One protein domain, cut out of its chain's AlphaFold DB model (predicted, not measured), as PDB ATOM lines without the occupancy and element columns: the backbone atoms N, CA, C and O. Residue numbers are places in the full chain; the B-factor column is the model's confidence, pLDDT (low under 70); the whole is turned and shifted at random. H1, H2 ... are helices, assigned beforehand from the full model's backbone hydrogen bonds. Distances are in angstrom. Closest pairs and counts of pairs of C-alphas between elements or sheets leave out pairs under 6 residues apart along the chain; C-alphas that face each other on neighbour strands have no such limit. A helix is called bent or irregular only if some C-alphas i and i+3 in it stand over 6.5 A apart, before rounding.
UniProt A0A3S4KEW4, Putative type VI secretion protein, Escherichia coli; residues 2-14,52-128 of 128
ATOM      1  N   ASN A   2     177.615 189.233 174.128       87.25
ATOM      2  CA  ASN A   2     178.264 188.415 175.161       87.25
ATOM      3  C   ASN A   2     177.169 187.711 175.985       87.25
ATOM      4  O   ASN A   2     176.111 188.294 176.199       87.25
ATOM      5  N   ILE A   3     177.408 186.491 176.473       94.62
ATOM      6  CA  ILE A   3     176.461 185.758 177.332       94.62
ATOM      7  C   ILE A   3     176.080 186.565 178.581       94.62
ATOM      8  O   ILE A   3     174.946 186.502 179.051       94.62
ATOM      9  N   VAL A   4     176.989 187.414 179.067       95.50
ATOM     10  CA  VAL A   4     176.714 188.373 180.143       95.50
ATOM     11  C   VAL A   4     175.561 189.311 179.787       95.50
ATOM     12  O   VAL A   4     174.705 189.560 180.630       95.50
ATOM     13  N   GLU A   5     175.493 189.808 178.550       95.88
ATOM     14  CA  GLU A   5     174.432 190.722 178.101       95.88
ATOM     15  C   GLU A   5     173.056 190.048 178.142       95.88
ATOM     16  O   GLU A   5     172.077 190.699 178.504       95.88
ATOM     17  N   CYS A   6     172.987 188.741 177.860       97.19
ATOM     18  CA  CYS A   6     171.756 187.958 177.986       97.19
ATOM     19  C   CYS A   6     171.254 187.918 179.436       97.19
ATOM     20  O   CYS A   6     170.052 188.020 179.665       97.19
ATOM     21  N   TYR A   7     172.165 187.829 180.411       97.88
ATOM     22  CA  TYR A   7     171.835 187.754 181.837       97.88
ATOM     23  C   TYR A   7     171.793 189.111 182.555       97.88
ATOM     24  O   TYR A   7     171.362 189.179 183.708       97.88
ATOM     25  N   MET A   8     172.162 190.218 181.900       96.88
ATOM     26  CA  MET A   8     172.072 191.568 182.481       96.88
ATOM     27  C   MET A   8     170.705 191.911 183.090       96.88
ATOM     28  O   MET A   8     170.694 192.506 184.171       96.88
ATOM     29  N   PRO A   9     169.555 191.559 182.480       97.75
ATOM     30  CA  PRO A   9     168.250 191.781 183.102       97.75
ATOM     31  C   PRO A   9     168.111 191.092 184.464       97.75
ATOM     32  O   PRO A   9     167.580 191.689 185.399       97.75
ATOM     33  N   VAL A  10     168.659 189.881 184.614       98.06
ATOM     34  CA  VAL A  10     168.627 189.132 185.877       98.06
ATOM     35  C   VAL A  10     169.508 189.804 186.931       98.06
ATOM     36  O   VAL A  10     169.077 190.002 188.062       98.06
ATOM     37  N   PHE A  11     170.713 190.243 186.563       97.38
ATOM     38  CA  PHE A  11     171.601 190.960 187.486       97.38
ATOM     39  C   PHE A  11     171.043 192.323 187.926       97.38
ATOM     40  O   PHE A  11     171.191 192.718 189.088       97.38
ATOM     41  N   LYS A  12     170.347 193.032 187.028       97.00
ATOM     42  CA  LYS A  12     169.593 194.246 187.374       97.00
ATOM     43  C   LYS A  12     168.472 193.944 188.362       97.00
ATOM     44  O   LYS A  12     168.335 194.672 189.341       97.00
ATOM     45  N   LEU A  13     167.720 192.865 188.141       96.38
ATOM     46  CA  LEU A  13     166.671 192.427 189.057       96.38
ATOM     47  C   LEU A  13     167.247 192.105 190.441       96.38
ATOM     48  O   LEU A  13     166.746 192.615 191.435       96.38
ATOM     49  N   ILE A  14     168.339 191.336 190.511       95.00
ATOM     50  CA  ILE A  14     169.040 191.021 191.769       95.00
ATOM     51  C   ILE A  14     169.412 192.301 192.529       95.00
ATOM     52  O   ILE A  14     169.228 192.392 193.742       95.00
ATOM     53  N   ASP A  52     176.340 173.655 174.969       96.12
ATOM     54  CA  ASP A  52     175.350 173.409 176.028       96.12
ATOM     55  C   ASP A  52     175.980 173.484 177.425       96.12
ATOM     56  O   ASP A  52     175.405 174.070 178.335       96.12
ATOM     57  N   SER A  53     177.218 173.003 177.586       95.69
ATOM     58  CA  SER A  53     177.922 173.063 178.871       95.69
ATOM     59  C   SER A  53     178.206 174.495 179.340       95.69
ATOM     60  O   SER A  53     178.190 174.756 180.542       95.69
ATOM     61  N   GLU A  54     178.441 175.436 178.422       96.44
ATOM     62  CA  GLU A  54     178.648 176.848 178.756       96.44
ATOM     63  C   GLU A  54     177.333 177.532 179.116       96.44
ATOM     64  O   GLU A  54     177.285 178.317 180.066       96.44
ATOM     65  N   LEU A  55     176.267 177.220 178.371       97.62
ATOM     66  CA  LEU A  55     174.922 177.720 178.646       97.62
ATOM     67  C   LEU A  55     174.438 177.229 180.015       97.62
ATOM     68  O   LEU A  55     174.013 178.041 180.840       97.62
ATOM     69  N   ASP A  56     174.609 175.936 180.297       97.56
ATOM     70  CA  ASP A  56     174.263 175.305 181.569       97.56
ATOM     71  C   ASP A  56     175.084 175.869 182.731       97.56
ATOM     72  O   ASP A  56     174.541 176.154 183.801       97.56
ATOM     73  N   ALA A  57     176.392 176.076 182.542       97.75
ATOM     74  CA  ALA A  57     177.250 176.650 183.574       97.75
ATOM     75  C   ALA A  57     176.840 178.092 183.916       97.75
ATOM     76  O   ALA A  57     176.754 178.447 185.094       97.75
ATOM     77  N   ALA A  58     176.550 178.914 182.904       98.00
ATOM     78  CA  ALA A  58     176.072 180.278 183.106       98.00
ATOM     79  C   ALA A  58     174.696 180.309 183.785       98.00
ATOM     80  O   ALA A  58     174.499 181.064 184.740       98.00
ATOM     81  N   PHE A  59     173.766 179.462 183.338       98.38
ATOM     82  CA  PHE A  59     172.444 179.329 183.943       98.38
ATOM     83  C   PHE A  59     172.547 178.932 185.419       98.38
ATOM     84  O   PHE A  59     171.950 179.577 186.284       98.38
ATOM     85  N   TYR A  60     173.377 177.933 185.724       97.81
ATOM     86  CA  TYR A  60     173.636 177.491 187.089       97.81
ATOM     87  C   TYR A  60     174.153 178.624 187.979       97.81
ATOM     88  O   TYR A  60     173.582 178.887 189.039       97.81
ATOM     89  N   ALA A  61     175.191 179.339 187.531       97.81
ATOM     90  CA  ALA A  61     175.773 180.452 188.280       97.81
ATOM     91  C   ALA A  61     174.742 181.539 188.613       97.81
ATOM     92  O   ALA A  61     174.746 182.081 189.720       97.81
ATOM     93  N   VAL A  62     173.850 181.843 187.670       98.06
ATOM     94  CA  VAL A  62     172.813 182.868 187.829       98.06
ATOM     95  C   VAL A  62     171.733 182.425 188.808       98.06
ATOM     96  O   VAL A  62     171.355 183.211 189.674       98.06
ATOM     97  N   ILE A  63     171.257 181.181 188.717       97.94
ATOM     98  CA  ILE A  63     170.241 180.647 189.635       97.94
ATOM     99  C   ILE A  63     170.749 180.641 191.078       97.94
ATOM    100  O   ILE A  63     170.059 181.125 191.976       97.94
ATOM    101  N   VAL A  64     171.966 180.137 191.296       96.94
ATOM    102  CA  VAL A  64     172.566 180.068 192.633       96.94
ATOM    103  C   VAL A  64     172.784 181.474 193.205       96.94
ATOM    104  O   VAL A  64     172.421 181.736 194.353       96.94
ATOM    105  N   MET A  65     173.294 182.407 192.396       96.56
ATOM    106  CA  MET A  65     173.462 183.803 192.801       96.56
ATOM    107  C   MET A  65     172.129 184.482 193.139       96.56
ATOM    108  O   MET A  65     172.059 185.263 194.088       96.56
ATOM    109  N   LEU A  66     171.070 184.207 192.377       96.75
ATOM    110  CA  LEU A  66     169.760 184.807 192.602       96.75
ATOM    111  C   LEU A  66     169.156 184.349 193.931       96.75
ATOM    112  O   LEU A  66     168.705 185.186 194.714       96.75
ATOM    113  N   ASP A  67     169.181 183.043 194.198       96.44
ATOM    114  CA  ASP A  67     168.712 182.497 195.472       96.44
ATOM    115  C   ASP A  67     169.508 183.085 196.645       96.44
ATOM    116  O   ASP A  67     168.907 183.592 197.592       96.44
ATOM    117  N   GLU A  68     170.844 183.102 196.569       94.94
ATOM    118  CA  GLU A  68     171.698 183.688 197.613       94.94
ATOM    119  C   GLU A  68     171.384 185.177 197.826       94.94
ATOM    120  O   GLU A  68     171.232 185.642 198.956       94.94
ATOM    121  N   ALA A  69     171.225 185.939 196.741       94.62
ATOM    122  CA  ALA A  69     170.906 187.354 196.823       94.62
ATOM    123  C   ALA A  69     169.563 187.621 197.504       94.62
ATOM    124  O   ALA A  69     169.484 188.548 198.306       94.62
ATOM    125  N   ILE A  70     168.534 186.823 197.211       94.94
ATOM    126  CA  ILE A  70     167.219 186.955 197.843       94.94
ATOM    127  C   ILE A  70     167.284 186.543 199.310       94.94
ATOM    128  O   ILE A  70     166.780 187.268 200.169       94.94
ATOM    129  N   LEU A  71     167.943 185.426 199.622       94.06
ATOM    130  CA  LEU A  71     168.098 184.950 200.997       94.06
ATOM    131  C   LEU A  71     168.879 185.937 201.881       94.06
ATOM    132  O   LEU A  71     168.587 186.045 203.075       94.06
ATOM    133  N   CYS A  72     169.808 186.693 201.295       92.75
ATOM    134  CA  CYS A  72     170.582 187.738 201.967       92.75
ATOM    135  C   CYS A  72     169.967 189.151 201.881       92.75
ATOM    136  O   CYS A  72     170.501 190.070 202.494       92.75
ATOM    137  N   SER A  73     168.873 189.351 201.138       92.19
ATOM    138  CA  SER A  73     168.180 190.650 201.005       92.19
ATOM    139  C   SER A  73     167.180 190.898 202.132       92.19
ATOM    140  O   SER A  73     166.858 189.968 202.857       92.19
ATOM    141  N   GLU A  74     166.594 192.097 202.224       94.12
ATOM    142  CA  GLU A  74     165.492 192.393 203.156       94.12
ATOM    143  C   GLU A  74     164.088 192.075 202.607       94.12
ATOM    144  O   GLU A  74     163.080 192.548 203.128       94.12
ATOM    145  N   LEU A  75     164.002 191.232 201.575       92.81
ATOM    146  CA  LEU A  75     162.746 190.881 200.919       92.81
ATOM    147  C   LEU A  75     161.708 190.302 201.912       92.81
ATOM    148  O   LEU A  75     162.020 189.323 202.607       92.81
ATOM    149  N   PRO A  76     160.461 190.823 201.962       92.62
ATOM    150  CA  PRO A  76     159.433 190.342 202.891       92.62
ATOM    151  C   PRO A  76     159.088 188.857 202.714       92.62
ATOM    152  O   PRO A  76     158.983 188.113 203.691       92.62
ATOM    153  N   CYS A  77     158.990 188.394 201.464       93.25
ATOM    154  CA  CYS A  77     158.650 187.011 201.119       93.25
ATOM    155  C   CYS A  77     159.856 186.046 201.138       93.25
ATOM    156  O   CYS A  77     159.754 184.896 200.715       93.25
ATOM    157  N   ARG A  78     161.005 186.460 201.690       94.62
ATOM    158  CA  ARG A  78     162.237 185.649 201.782       94.62
ATOM    159  C   ARG A  78     162.046 184.288 202.457       94.62
ATOM    160  O   ARG A  78     162.737 183.335 202.105       94.62
ATOM    161  N   LYS A  79     161.146 184.176 203.444       94.75
ATOM    162  CA  LYS A  79     160.849 182.882 204.090       94.75
ATOM    163  C   LYS A  79     160.205 181.909 203.105       94.75
ATOM    164  O   LYS A  79     160.691 180.799 202.964       94.75
ATOM    165  N   GLU A  80     159.189 182.368 202.386       96.81
ATOM    166  CA  GLU A  80     158.501 181.581 201.364       96.81
ATOM    167  C   GLU A  80     159.420 181.254 200.178       96.81
ATOM    168  O   GLU A  80     159.365 180.159 199.617       96.81
ATOM    169  N   TRP A  81     160.346 182.164 199.848       97.25
ATOM    170  CA  TRP A  81     161.408 181.896 198.880       97.25
ATOM    171  C   TRP A  81     162.328 180.753 199.311       97.25
ATOM    172  O   TRP A  81     162.636 179.883 198.500       97.25
ATOM    173  N   ARG A  82     162.740 180.721 200.587       96.00
ATOM    174  CA  ARG A  82     163.605 179.663 201.136       96.00
ATOM    175  C   ARG A  82     162.998 178.271 200.973       96.00
ATOM    176  O   ARG A  82     163.731 177.328 200.700       96.00
ATOM    177  N   ASP A  83     161.683 178.156 201.104       96.19
ATOM    178  CA  ASP A  83     160.984 176.875 200.972       96.19
ATOM    179  C   ASP A  83     160.809 176.454 199.497       96.19
ATOM    180  O   ASP A  83     160.441 175.320 199.205       96.19
ATOM    181  N   ASN A  84     161.110 177.354 198.553       96.69
ATOM    182  CA  ASN A  84     160.843 177.209 197.122       96.69
ATOM    183  C   ASN A  84     162.019 177.698 196.252       96.69
ATOM    184  O   ASN A  84     161.813 178.351 195.216       96.69
ATOM    185  N   LEU A  85     163.252 177.399 196.668       97.38
ATOM    186  CA  LEU A  85     164.472 177.824 195.972       97.38
ATOM    187  C   LEU A  85     164.448 177.457 194.487       97.38
ATOM    188  O   LEU A  85     163.974 176.384 194.093       97.38
ATOM    189  N   LEU A  86     165.000 178.334 193.652       97.38
ATOM    190  CA  LEU A  86     165.125 178.045 192.228       97.38
ATOM    191  C   LEU A  86     166.125 176.922 191.969       97.38
ATOM    192  O   LEU A  86     165.906 176.133 191.056       97.38
ATOM    193  N   GLN A  87     167.153 176.781 192.804       96.44
ATOM    194  CA  GLN A  87     168.043 175.621 192.763       96.44
ATOM    195  C   GLN A  87     167.277 174.298 192.908       96.44
ATOM    196  O   GLN A  87     167.503 173.370 192.138       96.44
ATOM    197  N   ILE A  88     166.293 174.229 193.813       96.69
ATOM    198  CA  ILE A  88     165.438 173.040 193.949       96.69
ATOM    199  C   ILE A  88     164.565 172.863 192.702       96.69
ATOM    200  O   ILE A  88     164.469 171.755 192.184       96.69
ATOM    201  N   LYS A  89     163.969 173.946 192.184       96.50
ATOM    202  CA  LYS A  89     163.131 173.898 190.973       96.50
ATOM    203  C   LYS A  89     163.895 173.388 189.744       96.50
ATOM    204  O   LYS A  89     163.340 172.598 188.988       96.50
ATOM    205  N   TYR A  90     165.108 173.886 189.510       97.00
ATOM    206  CA  TYR A  90     165.849 173.647 188.268       97.00
ATOM    207  C   TYR A  90     166.860 172.502 188.365       97.00
ATOM    208  O   TYR A  90     167.095 171.831 187.366       97.00
ATOM    209  N   PHE A  91     167.434 172.253 189.545       95.50
ATOM    210  CA  PHE A  91     168.500 171.261 189.740       95.50
ATOM    211  C   PHE A  91     168.108 170.133 190.705       95.50
ATOM    212  O   PHE A  91     168.774 169.105 190.756       95.50
ATOM    213  N   GLY A  92     167.013 170.277 191.460       94.69
ATOM    214  CA  GLY A  92     166.536 169.253 192.399       94.69
ATOM    215  C   GLY A  92     167.313 169.178 193.720       94.69
ATOM    216  O   GLY A  92     166.986 168.356 194.573       94.69
ATOM    217  N   HIS A  93     168.314 170.036 193.922       91.44
ATOM    218  CA  HIS A  93     169.107 170.144 195.150       91.44
ATOM    219  C   HIS A  93     169.486 171.609 195.421       91.44
ATOM    220  O   HIS A  93     169.392 172.453 194.536       91.44
ATOM    221  N   SER A  94     169.900 171.926 196.650       86.56
ATOM    222  CA  SER A  94     170.290 173.282 197.084       86.56
ATOM    223  C   SER A  94     171.750 173.374 197.549       86.56
ATOM    224  O   SER A  94     172.115 174.225 198.355       86.56
ATOM    225  N   THR A  95     172.617 172.508 197.023       80.19
ATOM    226  CA  THR A  95     174.073 172.501 197.277       80.19
ATOM    227  C   THR A  95     174.833 173.548 196.448       80.19
ATOM    228  O   THR A  95     176.007 173.353 196.129       80.19
ATOM    229  N   GLY A  96     174.163 174.656 196.107       76.88
ATOM    230  CA  GLY A  96     174.597 175.673 195.148       76.88
ATOM    231  C   GLY A  96     176.025 176.131 195.308       76.88
ATOM    232  O   GLY A  96     176.764 176.156 194.331       76.88
ATOM    233  N   GLY A  97     176.400 176.452 196.542       80.75
ATOM    234  CA  GLY A  97     177.664 177.095 196.864       80.75
ATOM    235  C   GLY A  97     178.911 176.273 196.559       80.75
ATOM    236  O   GLY A  97     179.781 176.699 195.804       80.75
ATOM    237  N   VAL A  98     178.966 175.028 197.043       87.75
ATOM    238  CA  VAL A  98     180.108 174.133 196.779       87.75
ATOM    239  C   VAL A  98     180.232 173.839 195.285       87.75
ATOM    240  O   VAL A  98     181.322 173.878 194.713       87.75
ATOM    241  N   GLU A  99     179.105 173.560 194.637       93.00
ATOM    242  CA  GLU A  99     179.101 173.210 193.223       93.00
ATOM    243  C   GLU A  99     179.329 174.431 192.311       93.00
ATOM    244  O   GLU A  99     179.872 174.276 191.218       93.00
ATOM    245  N   PHE A 100     179.023 175.650 192.768       96.31
ATOM    246  CA  PHE A 100     179.376 176.886 192.069       96.31
ATOM    247  C   PHE A 100     180.888 176.973 191.860       96.31
ATOM    248  O   PHE A 100     181.341 177.126 190.727       96.31
ATOM    249  N   PHE A 101     181.684 176.814 192.921       95.50
ATOM    250  CA  PHE A 101     183.143 176.893 192.803       95.50
ATOM    251  C   PHE A 101     183.726 175.713 192.016       95.50
ATOM    252  O   PHE A 101     184.612 175.915 191.191       95.50
ATOM    253  N   TYR A 102     183.164 174.510 192.165       94.88
ATOM    254  CA  TYR A 102     183.560 173.367 191.337       94.88
ATOM    255  C   TYR A 102     183.336 173.621 189.836       94.88
ATOM    256  O   TYR A 102     184.201 173.320 189.011       94.88
ATOM    257  N   LYS A 103     182.187 174.197 189.454       96.19
ATOM    258  CA  LYS A 103     181.922 174.571 188.056       96.19
ATOM    259  C   LYS A 103     182.807 175.730 187.602       96.19
ATOM    260  O   LYS A 103     183.259 175.708 186.460       96.19
ATOM    261  N   LEU A 104     183.090 176.701 188.473       97.00
ATOM    262  CA  LEU A 104     183.992 177.813 188.173       97.00
ATOM    263  C   LEU A 104     185.386 177.314 187.778       97.00
ATOM    264  O   LEU A 104     185.910 177.756 186.757       97.00
ATOM    265  N   ASP A 105     185.948 176.355 188.515       96.38
ATOM    266  CA  ASP A 105     187.254 175.771 188.186       96.38
ATOM    267  C   ASP A 105     187.252 175.170 186.771       96.38
ATOM    268  O   ASP A 105     188.136 175.453 185.962       96.38
ATOM    269  N   LYS A 106     186.201 174.419 186.416       96.69
ATOM    270  CA  LYS A 106     186.041 173.823 185.076       96.69
ATOM    271  C   LYS A 106     185.874 174.871 183.974       96.69
ATOM    272  O   LYS A 106     186.391 174.711 182.866       96.69
ATOM    273  N   VAL A 107     185.154 175.946 184.266       96.81
ATOM    274  CA  VAL A 107     184.948 177.074 183.349       96.81
ATOM    275  C   VAL A 107     186.257 177.829 183.099       96.81
ATOM    276  O   VAL A 107     186.544 178.179 181.954       96.81
ATOM    277  N   ILE A 108     187.083 178.026 184.131       96.00
ATOM    278  CA  ILE A 108     188.411 178.641 184.005       96.00
ATOM    279  C   ILE A 108     189.349 177.739 183.193       96.00
ATOM    280  O   ILE A 108     189.982 178.217 182.254       96.00
ATOM    281  N   GLU A 109     189.407 176.440 183.508       95.56
ATOM    282  CA  GLU A 109     190.239 175.454 182.796       95.56
ATOM    283  C   GLU A 109     189.914 175.387 181.296       95.56
ATOM    284  O   GLU A 109     190.813 175.258 180.466       95.56
ATOM    285  N   SER A 110     188.630 175.488 180.944       94.38
ATOM    286  CA  SER A 110     188.160 175.413 179.556       94.38
ATOM    287  C   SER A 110     188.227 176.739 178.792       94.38
ATOM    288  O   SER A 110     188.066 176.736 177.572       94.38
ATOM    289  N   GLY A 111     188.451 177.869 179.472       93.50
ATOM    290  CA  GLY A 111     188.378 179.199 178.857       93.50
ATOM    291  C   GLY A 111     186.966 179.584 178.395       93.50
ATOM    292  O   GLY A 111     186.816 180.392 177.475       93.50
ATOM    293  N   SER A 112     185.935 178.993 179.007       95.50
ATOM    294  CA  SER A 112     184.538 179.197 178.625       95.50
ATOM    295  C   SER A 112     184.077 180.645 178.827       95.50
ATOM    296  O   SER A 112     184.432 181.316 179.801       95.50
ATOM    297  N   GLN A 113     183.185 181.109 177.943       94.94
ATOM    298  CA  GLN A 113     182.542 182.420 178.071       94.94
ATOM    299  C   GLN A 113     181.650 182.534 179.317       94.94
ATOM    300  O   GLN A 113     181.416 183.648 179.796       94.94
ATOM    301  N   ALA A 114     181.204 181.410 179.890       97.06
ATOM    302  CA  ALA A 114     180.467 181.391 181.151       97.06
ATOM    303  C   ALA A 114     181.270 182.031 182.297       97.06
ATOM    304  O   ALA A 114     180.674 182.595 183.212       97.06
ATOM    305  N   GLY A 115     182.609 182.039 182.225       97.31
ATOM    306  CA  GLY A 115     183.479 182.605 183.262       97.31
ATOM    307  C   GLY A 115     183.180 184.070 183.572       97.31
ATOM    308  O   GLY A 115     183.267 184.488 184.723       97.31
ATOM    309  N   TRP A 116     182.724 184.836 182.579       96.94
ATOM    310  CA  TRP A 116     182.304 186.220 182.786       96.94
ATOM    311  C   TRP A 116     181.031 186.343 183.632       96.94
ATOM    312  O   TRP A 116     180.898 187.287 184.410       96.94
ATOM    313  N   VAL A 117     180.109 185.386 183.511       98.00
ATOM    314  CA  VAL A 117     178.884 185.324 184.321       98.00
ATOM    315  C   VAL A 117     179.235 184.986 185.767       98.00
ATOM    316  O   VAL A 117     178.790 185.681 186.678       98.00
ATOM    317  N   PHE A 118     180.108 183.996 185.981       97.88
ATOM    318  CA  PHE A 118     180.615 183.659 187.315       97.88
ATOM    319  C   PHE A 118     181.349 184.832 187.966       97.88
ATOM    320  O   PHE A 118     181.092 185.150 189.128       97.88
ATOM    321  N   LEU A 119     182.229 185.506 187.218       97.00
ATOM    322  CA  LEU A 119     182.936 186.689 187.704       97.00
ATOM    323  C   LEU A 119     181.951 187.763 188.172       97.00
ATOM    324  O   LEU A 119     182.150 188.361 189.228       97.00
ATOM    325  N   LEU A 120     180.874 187.995 187.420       96.88
ATOM    326  CA  LEU A 120     179.878 188.979 187.814       96.88
ATOM    327  C   LEU A 120     179.091 188.557 189.061       96.88
ATOM    328  O   LEU A 120     178.840 189.406 189.915       96.88
ATOM    329  N   CYS A 121     178.765 187.270 189.220       97.31
ATOM    330  CA  CYS A 121     178.193 186.761 190.470       97.31
ATOM    331  C   CYS A 121     179.113 187.070 191.666       97.31
ATOM    332  O   CYS A 121     178.648 187.606 192.673       97.31
ATOM    333  N   LEU A 122     180.423 186.823 191.539       96.69
ATOM    334  CA  LEU A 122     181.411 187.126 192.585       96.69
ATOM    335  C   LEU A 122     181.505 188.632 192.884       96.69
ATOM    336  O   LEU A 122     181.487 189.033 194.046       96.69
ATOM    337  N   LEU A 123     181.548 189.482 191.851       95.19
ATOM    338  CA  LEU A 123     181.580 190.944 192.007       95.19
ATOM    339  C   LEU A 123     180.314 191.498 192.674       95.19
ATOM    340  O   LEU A 123     180.380 192.491 193.394       95.19
ATOM    341  N   LEU A 124     179.171 190.842 192.471       93.12
ATOM    342  CA  LEU A 124     177.912 191.167 193.140       93.12
ATOM    343  C   LEU A 124     177.800 190.546 194.543       93.12
ATOM    344  O   LEU A 124     176.742 190.630 195.172       93.12
ATOM    345  N   GLY A 125     178.880 189.968 195.064       91.12
ATOM    346  CA  GLY A 125     178.973 189.504 196.443       91.12
ATOM    347  C   GLY A 125     178.520 188.066 196.658       91.12
ATOM    348  O   GLY A 125     178.154 187.729 197.781       91.12
ATOM    349  N   PHE A 126     178.531 187.218 195.625       92.94
ATOM    350  CA  PHE A 126     178.433 185.776 195.836       92.94
ATOM    351  C   PHE A 126     179.650 185.279 196.624       92.94
ATOM    352  O   PHE A 126     180.788 185.550 196.238       92.94
ATOM    353  N   GLN A 127     179.422 184.588 197.740       85.00
ATOM    354  CA  GLN A 127     180.492 184.223 198.679       85.00
ATOM    355  C   GLN A 127     180.422 182.785 199.200       85.00
ATOM    356  O   GLN A 127     181.340 182.381 199.913       85.00
ATOM    357  N   ARG A 128     179.354 182.033 198.927       67.31
ATOM    358  CA  ARG A 128     179.076 180.768 199.616       67.31
ATOM    359  C   ARG A 128     178.723 179.661 198.667       67.31
ATOM    360  O   ARG A 128     177.833 179.900 197.831       67.31
TER     361      ARG A 128
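This is residues 2 to 14 and 52 to 128 of the 128 residues of the protein "Putative type VI secretion protein" of Escherichia coli (UniProt A0A3S4KEW4). One long helix, H2, makes the core, with H1, H4, H5 and H6 packed round it at shallow tilts and the short H3 at the end of H2 where residue 71 lies. H1 and H6 run the same way as H2, while H4 and H5 run opposite ways to it. The printed part has 90 residues, with six named helices in the order H1 to H6 and no named strand, and the class is all helix. The whole is compact, with a radius of gyration of the C-alphas of 12.6 A, yet its outline is elongated, spanning 39 by 25 by 21 A.

H1, residues 3 to 14, touches H2, residues 52 to 71, at a shallow tilt of 12 degrees, the same way; their closest C-alphas, of Ile 14 and Leu 66, are 6.3 A apart. H2 is the hub, touching five other helices, and helix packing is mostly aligned. With residues 70 to 71 alone, H2 touches H3, residues 78 to 82; the closest C-alphas, of Leu 71 and Arg 78, are 6.0 A apart. With residues 63 to 67 alone, H2 touches H4, residues 86 to 91, at a shallow tilt of 26 degrees, opposite ways; the closest C-alphas, of Ile 63 and Leu 86, are 6.3 A apart. H2 touches H5, residues 96 to 110, at 33 degrees, only just a shallow tilt, opposite ways; the C-alphas of Val 64 and Gly 96 come closest, at 5.5 A. With residues 58 to 65 alone, H2 touches H6, residues 115 to 123, at a shallow tilt of 11 degrees, the same way; the closest C-alphas, of Ala 61 and Phe 118, are 5.9 A apart. H5 and H6 form a helical hairpin at a steep tilt of 43 degrees, touching with residues 104 to 108 alone of H5; the closest C-alphas, of Val 107 and Gly 115, are 5.7 A apart. H1 touches H6 with residues 3 to 7 alone; the closest C-alphas, of Val 4 and Val 117, are 5.6 A apart. Among the pairs that are apart are H1 and H5, and H3 and H4. Each O i to N i+4 pair is within hydrogen-bond range in H2, H3, H4, H5 and H6, and 6 of 8 are in H1.

H1 begins at C-alpha 3, (176.461, 185.758, 177.332), and is 17.1 A long; it is irregular, with C-alphas 6 and 9 at 7.3 A. H2 is 28.4 A long, from C-alpha 52 at (175.350, 173.409, 176.028) to C-alpha 71. H3 and H4 are 6.2 A and 8.0 A long, H5 is 20.7 A, and H6 is 12.2 A, ending at C-alpha 123, (181.580, 190.944, 192.007).

The two C-alphas farthest apart, of Pro 76 and Ser 110, are 39.9 A apart. Residues 15 to 51 are not printed, and C-alphas 14 and 52 are 24.4 A apart across the cut. Of the links that are printed whole, H2 to H3 is short and the others are tight. The mean pLDDT of the printed part is 94.7, and residue 128, the chain's last, is under 70.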